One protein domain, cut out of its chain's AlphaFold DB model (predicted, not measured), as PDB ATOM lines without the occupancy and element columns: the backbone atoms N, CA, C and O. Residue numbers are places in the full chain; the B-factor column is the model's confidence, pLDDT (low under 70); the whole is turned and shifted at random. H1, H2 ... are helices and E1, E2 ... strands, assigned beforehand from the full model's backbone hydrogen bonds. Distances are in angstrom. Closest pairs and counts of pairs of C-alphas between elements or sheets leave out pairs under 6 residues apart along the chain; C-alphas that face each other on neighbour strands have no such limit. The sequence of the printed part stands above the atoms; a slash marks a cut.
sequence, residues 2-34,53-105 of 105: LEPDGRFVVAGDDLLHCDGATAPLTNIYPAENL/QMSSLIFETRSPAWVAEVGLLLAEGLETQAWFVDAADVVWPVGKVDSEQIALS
ATOM      1  N   LEU A   2      25.286 122.170 348.979       69.94
ATOM      2  CA  LEU A   2      24.203 122.557 348.054       69.94
ATOM      3  C   LEU A   2      24.667 123.424 346.875       69.94
ATOM      4  O   LEU A   2      23.974 123.492 345.873       69.94
ATOM      5  N   GLU A   3      25.845 124.048 346.954       67.44
ATOM      6  CA  GLU A   3      26.371 124.921 345.889       67.44
ATOM      7  C   GLU A   3      26.499 124.279 344.488       67.44
ATOM      8  O   GLU A   3      26.300 124.986 343.503       67.44
ATOM      9  N   PRO A   4      26.813 122.973 344.329       73.12
ATOM     10  CA  PRO A   4      26.838 122.335 343.011       73.12
ATOM     11  C   PRO A   4      25.445 122.131 342.402       73.12
ATOM     12  O   PRO A   4      25.337 121.838 341.210       73.12
ATOM     13  N   ASP A   5      24.387 122.229 343.208       79.56
ATOM     14  CA  ASP A   5      23.015 122.098 342.748       79.56
ATOM     15  C   ASP A   5      22.546 123.445 342.187       79.56
ATOM     16  O   ASP A   5      22.304 124.406 342.915       79.56
ATOM     17  N   GLY A   6      22.412 123.508 340.859       82.94
ATOM     18  CA  GLY A   6      22.074 124.731 340.125       82.94
ATOM     19  C   GLY A   6      20.691 125.322 340.426       82.94
ATOM     20  O   GLY A   6      20.318 126.312 339.799       82.94
ATOM     21  N   ARG A   7      19.918 124.724 341.341       89.44
ATOM     22  CA  ARG A   7      18.671 125.287 341.882       89.44
ATOM     23  C   ARG A   7      18.925 126.295 343.006       89.44
ATOM     24  O   ARG A   7      18.029 127.082 343.305       89.44
ATOM     25  N   PHE A   8      20.110 126.281 343.618       88.06
ATOM     26  CA  PHE A   8      20.487 127.191 344.696       88.06
ATOM     27  C   PHE A   8      21.368 128.332 344.196       88.06
ATOM     28  O   PHE A   8      22.270 128.156 343.377       88.06
ATOM     29  N   VAL A   9      21.126 129.515 344.747       86.81
ATOM     30  CA  VAL A   9      21.904 130.731 344.539       86.81
ATOM     31  C   VAL A   9      22.398 131.211 345.896       86.81
ATOM     32  O   VAL A   9      21.619 131.319 346.842       86.81
ATOM     33  N   VAL A  10      23.689 131.522 345.995       84.25
ATOM     34  CA  VAL A  10      24.256 132.196 347.170       84.25
ATOM     35  C   VAL A  10      23.844 133.670 347.115       84.25
ATOM     36  O   VAL A  10      24.207 134.387 346.180       84.25
ATOM     37  N   ALA A  11      23.055 134.117 348.089       78.88
ATOM     38  CA  ALA A  11      22.458 135.448 348.150       78.88
ATOM     39  C   ALA A  11      22.982 136.237 349.364       78.88
ATOM     40  O   ALA A  11      22.223 136.622 350.244       78.88
ATOM     41  N   GLY A  12      24.288 136.502 349.406       78.88
ATOM     42  CA  GLY A  12      24.970 137.120 350.552       78.88
ATOM     43  C   GLY A  12      25.919 136.138 351.236       78.88
ATOM     44  O   GLY A  12      26.117 135.038 350.729       78.88
ATOM     45  N   ASP A  13      26.517 136.544 352.355       76.62
ATOM     46  CA  ASP A  13      27.606 135.776 352.977       76.62
ATOM     47  C   ASP A  13      27.120 134.459 353.617       76.62
ATOM     48  O   ASP A  13      27.827 133.460 353.537       76.62
ATOM     49  N   ASP A  14      25.891 134.424 354.154       78.19
ATOM     50  CA  ASP A  14      25.344 133.273 354.896       78.19
ATOM     51  C   ASP A  14      23.914 132.877 354.460       78.19
ATOM     52  O   ASP A  14      23.158 132.277 355.223       78.19
ATOM     53  N   LEU A  15      23.503 133.222 353.236       83.00
ATOM     54  CA  LEU A  15      22.154 132.941 352.725       83.00
ATOM     55  C   LEU A  15      22.209 132.132 351.426       83.00
ATOM     56  O   LEU A  15      22.783 132.568 350.427       83.00
ATOM     57  N   LEU A  16      21.537 130.982 351.419       87.56
ATOM     58  CA  LEU A  16      21.222 130.209 350.217       87.56
ATOM     59  C   LEU A  16      19.759 130.416 349.836       87.56
ATOM     60  O   LEU A  16      18.875 130.460 350.691       87.56
ATOM     61  N   HIS A  17      19.495 130.516 348.539       89.19
ATOM     62  CA  HIS A  17      18.187 130.882 348.017       89.19
ATOM     63  C   HIS A  17      17.794 130.047 346.792       89.19
ATOM     64  O   HIS A  17      18.617 129.812 345.910       89.19
ATOM     65  N   CYS A  18      16.520 129.662 346.701       90.31
ATOM     66  CA  CYS A  18      15.875 129.208 345.468       90.31
ATOM     67  C   CYS A  18      14.824 130.241 345.058       90.31
ATOM     68  O   CYS A  18      13.928 130.534 345.845       90.31
ATOM     69  N   ASP A  19      14.886 130.732 343.821       86.62
ATOM     70  CA  ASP A  19      14.046 131.833 343.315       86.62
ATOM     71  C   ASP A  19      12.595 131.450 342.983       86.62
ATOM     72  O   ASP A  19      11.770 132.315 342.678       86.62
ATOM     73  N   GLY A  20      12.258 130.162 343.054       84.44
ATOM     74  CA  GLY A  20      10.933 129.660 342.703       84.44
ATOM     75  C   GLY A  20      10.787 129.190 341.251       84.44
ATOM     76  O   GLY A  20       9.724 128.679 340.901       84.44
ATOM     77  N   ALA A  21      11.797 129.366 340.388       86.25
ATOM     78  CA  ALA A  21      11.672 129.086 338.956       86.25
ATOM     79  C   ALA A  21      11.823 127.593 338.619       86.25
ATOM     80  O   ALA A  21      11.094 127.066 337.777       86.25
ATOM     81  N   THR A  22      12.772 126.911 339.264       85.44
ATOM     82  CA  THR A  22      13.108 125.491 339.017       85.44
ATOM     83  C   THR A  22      12.906 124.597 340.241       85.44
ATOM     84  O   THR A  22      12.896 123.373 340.120       85.44
ATOM     85  N   ALA A  23      12.711 125.211 341.405       89.62
ATOM     86  CA  ALA A  23      12.432 124.593 342.693       89.62
ATOM     87  C   ALA A  23      11.517 125.520 343.504       89.62
ATOM     88  O   ALA A  23      11.414 126.698 343.162       89.62
ATOM     89  N   PRO A  24      10.851 125.043 344.567       90.38
ATOM     90  CA  PRO A  24      10.056 125.903 345.438       90.38
ATOM     91  C   PRO A  24      10.857 127.086 345.995       90.38
ATOM     92  O   PRO A  24      12.004 126.925 346.412       90.38
ATOM     93  N   LEU A  25      10.221 128.264 346.039       88.75
ATOM     94  CA  LEU A  25      10.787 129.471 346.649       88.75
ATOM     95  C   LEU A  25      11.250 129.149 348.071       88.75
ATOM     96  O   LEU A  25      10.450 128.678 348.887       88.75
ATOM     97  N   THR A  26      12.539 129.357 348.325       89.62
ATOM     98  CA  THR A  26      13.176 128.915 349.565       89.62
ATOM     99  C   THR A  26      14.298 129.852 349.971       89.62
ATOM    100  O   THR A  26      15.119 130.207 349.129       89.62
ATOM    101  N   ASN A  27      14.377 130.176 351.260       88.00
ATOM    102  CA  ASN A  27      15.569 130.758 351.875       88.00
ATOM    103  C   ASN A  27      16.121 129.789 352.925       88.00
ATOM    104  O   ASN A  27      15.351 129.213 353.695       88.00
ATOM    105  N   ILE A  28      17.441 129.619 352.955       86.94
ATOM    106  CA  ILE A  28      18.150 128.814 353.951       86.94
ATOM    107  C   ILE A  28      19.279 129.657 354.523       86.94
ATOM    108  O   ILE A  28      20.144 130.115 353.775       86.94
ATOM    109  N   TYR A  29      19.290 129.844 355.834       85.75
ATOM    110  CA  TYR A  29      20.299 130.650 356.516       85.75
ATOM    111  C   TYR A  29      20.511 130.155 357.955       85.75
ATOM    112  O   TYR A  29      19.652 129.445 358.484       85.75
ATOM    113  N   PRO A  30      21.649 130.462 358.599       82.81
ATOM    114  CA  PRO A  30      21.897 130.085 359.985       82.81
ATOM    115  C   PRO A  30      20.818 130.614 360.932       82.81
ATOM    116  O   PRO A  30      20.420 131.773 360.848       82.81
ATOM    117  N   ALA A  31      20.379 129.776 361.868       78.38
ATOM    118  CA  ALA A  31      19.573 130.238 362.986       78.38
ATOM    119  C   ALA A  31      20.474 130.997 363.971       78.38
ATOM    120  O   ALA A  31      21.406 130.418 364.532       78.38
ATOM    121  N   GLU A  32      20.183 132.270 364.225       75.12
ATOM    122  CA  GLU A  32      20.865 133.070 365.252       75.12
ATOM    123  C   GLU A  32      20.246 132.853 366.645       75.12
ATOM    124  O   GLU A  32      19.953 133.799 367.375       75.12
ATOM    125  N   ASN A  33      20.008 131.596 367.021       67.31
ATOM    126  CA  ASN A  33      19.339 131.287 368.284       67.31
ATOM    127  C   ASN A  33      20.326 131.368 369.456       67.31
ATOM    128  O   ASN A  33      21.441 130.836 369.407       67.31
ATOM    129  N   LEU A  34      19.896 131.990 370.551       62.00
ATOM    130  CA  LEU A  34      20.605 131.969 371.823       62.00
ATOM    131  C   LEU A  34      20.347 130.634 372.529       62.00
ATOM    132  O   LEU A  34      19.301 130.012 372.381       62.00
ATOM    133  N   GLN A  53      23.810 122.459 370.838       65.62
ATOM    134  CA  GLN A  53      25.215 122.063 370.719       65.62
ATOM    135  C   GLN A  53      25.683 122.019 369.257       65.62
ATOM    136  O   GLN A  53      26.808 121.589 368.992       65.62
ATOM    137  N   MET A  54      24.833 122.417 368.303       67.69
ATOM    138  CA  MET A  54      25.077 122.263 366.867       67.69
ATOM    139  C   MET A  54      24.642 123.491 366.069       67.69
ATOM    140  O   MET A  54      23.816 124.288 366.501       67.69
ATOM    141  N   SER A  55      25.190 123.633 364.863       69.50
ATOM    142  CA  SER A  55      24.715 124.643 363.918       69.50
ATOM    143  C   SER A  55      23.292 124.300 363.468       69.50
ATOM    144  O   SER A  55      23.033 123.195 362.985       69.50
ATOM    145  N   SER A  56      22.379 125.256 363.625       74.25
ATOM    146  CA  SER A  56      20.989 125.155 363.177       74.25
ATOM    147  C   SER A  56      20.787 126.014 361.931       74.25
ATOM    148  O   SER A  56      21.362 127.097 361.828       74.25
ATOM    149  N   LEU A  57      19.988 125.532 360.983       78.56
ATOM    150  CA  LEU A  57      19.610 126.267 359.776       78.56
ATOM    151  C   LEU A  57      18.101 126.525 359.797       78.56
ATOM    152  O   LEU A  57      17.323 125.604 360.047       78.56
ATOM    153  N   ILE A  58      17.693 127.756 359.509       80.88
ATOM    154  CA  ILE A  58      16.296 128.112 359.258       80.88
ATOM    155  C   ILE A  58      15.978 127.789 357.804       80.88
ATOM    156  O   ILE A  58      16.748 128.129 356.903       80.88
ATOM    157  N   PHE A  59      14.842 127.130 357.588       84.00
ATOM    158  CA  PHE A  59      14.367 126.746 356.269       84.00
ATOM    159  C   PHE A  59      13.019 127.414 355.977       84.00
ATOM    160  O   PHE A  59      11.955 126.922 356.356       84.00
ATOM    161  N   GLU A  60      13.046 128.544 355.274       85.94
ATOM    162  CA  GLU A  60      11.833 129.267 354.896       85.94
ATOM    163  C   GLU A  60      11.311 128.763 353.557       85.94
ATOM    164  O   GLU A  60      11.749 129.191 352.490       85.94
ATOM    165  N   THR A  61      10.345 127.855 353.599       85.50
ATOM    166  CA  THR A  61       9.609 127.410 352.415       85.50
ATOM    167  C   THR A  61       8.205 126.970 352.813       85.50
ATOM    168  O   THR A  61       7.897 126.812 353.989       85.50
ATOM    169  N   ARG A  62       7.343 126.748 351.820       83.75
ATOM    170  CA  ARG A  62       5.996 126.176 352.003       83.75
ATOM    171  C   ARG A  62       5.870 124.744 351.496       83.75
ATOM    172  O   ARG A  62       4.768 124.212 351.456       83.75
ATOM    173  N   SER A  63       6.965 124.134 351.048       86.81
ATOM    174  CA  SER A  63       6.956 122.783 350.486       86.81
ATOM    175  C   SER A  63       7.612 121.771 351.435       86.81
ATOM    176  O   SER A  63       8.839 121.685 351.466       86.81
ATOM    177  N   PRO A  64       6.829 120.962 352.180       82.75
ATOM    178  CA  PRO A  64       7.368 119.920 353.060       82.75
ATOM    179  C   PRO A  64       8.246 118.912 352.316       82.75
ATOM    180  O   PRO A  64       9.329 118.550 352.768       82.75
ATOM    181  N   ALA A  65       7.805 118.508 351.120       85.38
ATOM    182  CA  ALA A  65       8.556 117.609 350.249       85.38
ATOM    183  C   ALA A  65       9.918 118.195 349.851       85.38
ATOM    184  O   ALA A  65      10.897 117.464 349.740       85.38
ATOM    185  N   TRP A  66       9.988 119.517 349.686       87.38
ATOM    186  CA  TRP A  66      11.232 120.202 349.364       87.38
ATOM    187  C   TRP A  66      12.194 120.242 350.547       87.38
ATOM    188  O   TRP A  66      13.361 119.919 350.375       87.38
ATOM    189  N   VAL A  67      11.715 120.551 351.755       84.19
ATOM    190  CA  VAL A  67      12.558 120.500 352.966       84.19
ATOM    191  C   VAL A  67      13.140 119.097 353.162       84.19
ATOM    192  O   VAL A  67      14.322 118.965 353.467       84.19
ATOM    193  N   ALA A  68      12.343 118.047 352.932       84.00
ATOM    194  CA  ALA A  68      12.817 116.665 353.005       84.00
ATOM    195  C   ALA A  68      13.912 116.366 351.967       84.00
ATOM    196  O   ALA A  68      14.961 115.826 352.317       84.00
ATOM    197  N   GLU A  69      13.709 116.763 350.708       87.62
ATOM    198  CA  GLU A  69      14.706 116.589 349.645       87.62
ATOM    199  C   GLU A  69      16.018 117.316 349.970       87.62
ATOM    200  O   GLU A  69      17.095 116.719 349.942       87.62
ATOM    201  N   VAL A  70      15.934 118.599 350.321       85.88
ATOM    202  CA  VAL A  70      17.115 119.416 350.617       85.88
ATOM    203  C   VAL A  70      17.804 118.954 351.898       85.88
ATOM    204  O   VAL A  70      19.030 119.014 351.990       85.88
ATOM    205  N   GLY A  71      17.044 118.413 352.851       82.69
ATOM    206  CA  GLY A  71      17.571 117.710 354.014       82.69
ATOM    207  C   GLY A  71      18.509 116.583 353.659       82.69
ATOM    208  O   GLY A  71      19.644 116.549 354.127       82.69
ATOM    209  N   LEU A  72      18.079 115.707 352.762       83.56
ATOM    210  CA  LEU A  72      18.916 114.605 352.307       83.56
ATOM    211  C   LEU A  72      20.173 115.116 351.586       83.56
ATOM    212  O   LEU A  72      21.275 114.682 351.915       83.56
ATOM    213  N   LEU A  73      20.035 116.101 350.693       84.94
ATOM    214  CA  LEU A  73      21.170 116.696 349.969       84.94
ATOM    215  C   LEU A  73      22.195 117.365 350.902       84.94
ATOM    216  O   LEU A  73      23.408 117.315 350.664       84.94
ATOM    217  N   LEU A  74      21.725 118.010 351.972       81.06
ATOM    218  CA  LEU A  74      22.596 118.572 352.999       81.06
ATOM    219  C   LEU A  74      23.246 117.468 353.830       81.06
ATOM    220  O   LEU A  74      24.461 117.505 353.989       81.06
ATOM    221  N   ALA A  75      22.488 116.468 354.289       79.44
ATOM    222  CA  ALA A  75      23.014 115.353 355.078       79.44
ATOM    223  C   ALA A  75      24.136 114.599 354.350       79.44
ATOM    224  O   ALA A  75      25.127 114.226 354.970       79.44
ATOM    225  N   GLU A  76      24.005 114.401 353.036       80.62
ATOM    226  CA  GLU A  76      25.008 113.710 352.218       80.62
ATOM    227  C   GLU A  76      26.341 114.455 352.122       80.62
ATOM    228  O   GLU A  76      27.383 113.833 351.922       80.62
ATOM    229  N   GLY A  77      26.326 115.782 352.244       74.50
ATOM    230  CA  GLY A  77      27.529 116.590 352.079       74.50
ATOM    231  C   GLY A  77      27.858 117.491 353.258       74.50
ATOM    232  O   GLY A  77      28.601 118.447 353.054       74.50
ATOM    233  N   LEU A  78      27.290 117.230 354.433       70.81
ATOM    234  CA  LEU A  78      27.721 117.793 355.704       70.81
ATOM    235  C   LEU A  78      28.549 116.733 356.433       70.81
ATOM    236  O   LEU A  78      28.103 115.609 356.643       70.81
ATOM    237  N   GLU A  79      29.758 117.100 356.852       67.38
ATOM    238  CA  GLU A  79      30.587 116.247 357.717       67.38
ATOM    239  C   GLU A  79      30.117 116.286 359.184       67.38
ATOM    240  O   GLU A  79      30.573 115.505 360.020       67.38
ATOM    241  N   THR A  80      29.201 117.204 359.502       64.12
ATOM    242  CA  THR A  80      28.664 117.452 360.839       64.12
ATOM    243  C   THR A  80      27.153 117.241 360.868       64.12
ATOM    244  O   THR A  80      26.455 117.363 359.862       64.12
ATOM    245  N   GLN A  81      26.622 116.908 362.044       69.94
ATOM    246  CA  GLN A  81      25.178 116.846 362.249       69.94
ATOM    247  C   GLN A  81      24.601 118.268 362.245       69.94
ATOM    248  O   GLN A  81      25.162 119.170 362.864       69.94
ATOM    249  N   ALA A  82      23.480 118.446 361.549       71.31
ATOM    250  CA  ALA A  82      22.750 119.702 361.473       71.31
ATOM    251  C   ALA A  82      21.262 119.471 361.747       71.31
ATOM    252  O   ALA A  82      20.729 118.372 361.536       71.31
ATOM    253  N   TRP A  83      20.609 120.539 362.192       75.06
ATOM    254  CA  TRP A  83      19.179 120.583 362.458       75.06
ATOM    255  C   TRP A  83      18.522 121.654 361.591       75.06
ATOM    256  O   TRP A  83      19.082 122.736 361.403       75.06
ATOM    257  N   PHE A  84      17.338 121.349 361.069       76.19
ATOM    258  CA  PHE A  84      16.466 122.342 360.458       76.19
ATOM    259  C   PHE A  84      15.469 122.861 361.458       76.19
ATOM    260  O   PHE A  84      14.918 122.073 362.218       76.19
ATOM    261  N   VAL A  85      15.202 124.155 361.375       72.44
ATOM    262  CA  VAL A  85      14.096 124.821 362.047       72.44
ATOM    263  C   VAL A  85      13.137 125.304 360.965       72.44
ATOM    264  O   VAL A  85      13.552 126.006 360.038       72.44
ATOM    265  N   ASP A  86      11.878 124.875 361.042       71.50
ATOM    266  CA  ASP A  86      10.829 125.370 360.151       71.50
ATOM    267  C   ASP A  86      10.156 126.641 360.696       71.50
ATOM    268  O   ASP A  86      10.459 127.121 361.787       71.50
ATOM    269  N   ALA A  87       9.228 127.203 359.918       64.69
ATOM    270  CA  ALA A  87       8.518 128.434 360.269       64.69
ATOM    271  C   ALA A  87       7.579 128.310 361.491       64.69
ATOM    272  O   ALA A  87       7.057 129.323 361.953       64.69
ATOM    273  N   ALA A  88       7.337 127.095 361.993       65.44
ATOM    274  CA  ALA A  88       6.556 126.815 363.195       65.44
ATOM    275  C   ALA A  88       7.454 126.452 364.398       65.44
ATOM    276  O   ALA A  88       6.964 125.886 365.379       65.44
ATOM    277  N   ASP A  89       8.754 126.767 364.318       67.25
ATOM    278  CA  ASP A  89       9.793 126.454 365.307       67.25
ATOM    279  C   ASP A  89       9.943 124.949 365.583       67.25
ATOM    280  O   ASP A  89      10.445 124.528 366.632       67.25
ATOM    281  N   VAL A  90       9.524 124.101 364.636       70.94
ATOM    282  CA  VAL A  90       9.710 122.656 364.747       70.94
ATOM    283  C   VAL A  90      11.084 122.284 364.214       70.94
ATOM    284  O   VAL A  90      11.513 122.748 363.154       70.94
ATOM    285  N   VAL A  91      11.786 121.436 364.969       74.19
ATOM    286  CA  VAL A  91      13.211 121.182 364.753       74.19
ATOM    287  C   VAL A  91      13.483 119.727 364.419       74.19
ATOM    288  O   VAL A  91      13.127 118.824 365.177       74.19
ATOM    289  N   TRP A  92      14.152 119.508 363.288       75.94
ATOM    290  CA  TRP A  92      14.317 118.194 362.670       75.94
ATOM    291  C   TRP A  92      15.783 117.897 362.353       75.94
ATOM    292  O   TRP A  92      16.487 118.781 361.865       75.94
ATOM    293  N   PRO A  93      16.269 116.659 362.553       76.69
ATOM    294  CA  PRO A  93      17.588 116.283 362.069       76.69
ATOM    295  C   PRO A  93      17.569 116.271 360.543       76.69
ATOM    296  O   PRO A  93      16.740 115.578 359.957       76.69
ATOM    297  N   VAL A  94      18.526 116.947 359.911       75.75
ATOM    298  CA  VAL A  94      18.612 117.132 358.449       75.75
ATOM    299  C   VAL A  94      18.498 115.813 357.656       75.75
ATOM    300  O   VAL A  94      17.842 115.767 356.622       75.75
ATOM    301  N   GLY A  95      19.036 114.701 358.174       73.06
ATOM    302  CA  GLY A  95      18.958 113.370 357.542       73.06
ATOM    303  C   GLY A  95      17.771 112.485 357.952       73.06
ATOM    304  O   GLY A  95      17.723 111.319 357.566       73.06
ATOM    305  N   LYS A  96      16.844 112.982 358.778       73.19
ATOM    306  CA  LYS A  96      15.634 112.259 359.220       73.19
ATOM    307  C   LYS A  96      14.352 113.035 358.912       73.19
ATOM    308  O   LYS A  96      13.316 112.772 359.515       73.19
ATOM    309  N   VAL A  97      14.439 114.006 358.010       73.50
ATOM    310  CA  VAL A  97      13.306 114.833 357.619       73.50
ATOM    311  C   VAL A  97      12.337 113.996 356.788       73.50
ATOM    312  O   VAL A  97      12.664 113.555 355.689       73.50
ATOM    313  N   ASP A  98      11.141 113.789 357.322       72.69
ATOM    314  CA  ASP A  98      10.025 113.144 356.639       72.69
ATOM    315  C   ASP A  98       8.982 114.208 356.296       72.69
ATOM    316  O   ASP A  98       8.471 114.890 357.183       72.69
ATOM    317  N   SER A  99       8.654 114.343 355.011       72.12
ATOM    318  CA  SER A  99       7.705 115.349 354.530       72.12
ATOM    319  C   SER A  99       6.315 115.249 355.161       72.12
ATOM    320  O   SER A  99       5.622 116.258 355.217       72.12
ATOM    321  N   GLU A 100       5.899 114.072 355.642       77.31
ATOM    322  CA  GLU A 100       4.605 113.907 356.325       77.31
ATOM    323  C   GLU A 100       4.599 114.511 357.735       77.31
ATOM    324  O   GLU A 100       3.536 114.781 358.294       77.31
ATOM    325  N   GLN A 101       5.779 114.735 358.311       67.31
ATOM    326  CA  GLN A 101       5.943 115.231 359.673       67.31
ATOM    327  C   GLN A 101       6.155 116.751 359.720       67.31
ATOM    328  O   GLN A 101       5.981 117.359 360.774       67.31
ATOM    329  N   ILE A 102       6.474 117.380 358.584       69.12
ATOM    330  CA  ILE A 102       6.719 118.822 358.499       69.12
ATOM    331  C   ILE A 102       5.396 119.558 358.263       69.12
ATOM    332  O   ILE A 102       4.778 119.455 357.200       69.12
ATOM    333  N   ALA A 103       4.990 120.361 359.240       64.75
ATOM    334  CA  ALA A 103       3.818 121.216 359.146       64.75
ATOM    335  C   ALA A 103       4.241 122.647 358.779       64.75
ATOM    336  O   ALA A 103       4.289 123.528 359.630       64.75
ATOM    337  N   LEU A 104       4.553 122.881 357.501       63.22
ATOM    338  CA  LEU A 104       4.835 124.235 357.014       63.22
ATOM    339  C   LEU A 104       3.527 125.038 356.957       63.22
ATOM    340  O   LEU A 104       2.609 124.669 356.219       63.22
ATOM    341  N   SER A 105       3.434 126.104 357.753       55.47
ATOM    342  CA  SER A 105       2.283 127.022 357.822       55.47
ATOM    343  C   SER A 105       2.288 128.097 356.736       55.47
ATOM    344  O   SER A 105       3.370 128.672 356.479       55.47
TER     345      SER A 105
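AT A GLANCE: This is residues 2 to 34 and 53 to 105 of the 105 residues of an uncharacterized protein of Nocardioides cavernae (UniProt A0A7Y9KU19). With little regular structure overall, this is one strongly twisted five-stranded sheet with a helix, H1, over one face. The printed part, 86 residues with 33 in named elements, runs E1, E2, E3, H1, E4, E5. The mixed sheet has that strand order; the class is mixed. It is compact, radius of gyration of the C-alphas 11.9 A, spans 30 by 26 by 24 A.

HOW THE PARTS SIT: E1, residues 16 to 18, and E2, residues 26 to 30, form a hairpin; N 16 and O 28 are 2.9 A apart. E3, residues 56 to 60, H1, residues 64 to 77, and E4, residues 83 to 85, make a strand-helix-strand unit, parallel strands joined through a helix, its crossover right-handed; N 85 and O 57 are 2.9 A apart. H1 has a height over the sheet of 7.8 A; 9 of 10 O i to N i+4 pairs are within hydrogen-bond range.

IN THESE COORDINATES: E1 begins at C-alpha 16 (21.222, 130.209, 350.217). H1 measures 20.5 A. E5, residues 91 to 93, ends at C-alpha 93 (17.588, 116.283, 362.069).

THE WHOLE: Residues 35 to 52 are not printed; C-alphas 34 and 53 are 11.0 A apart. Residues 101 to 105 are among 18 under pLDDT 70.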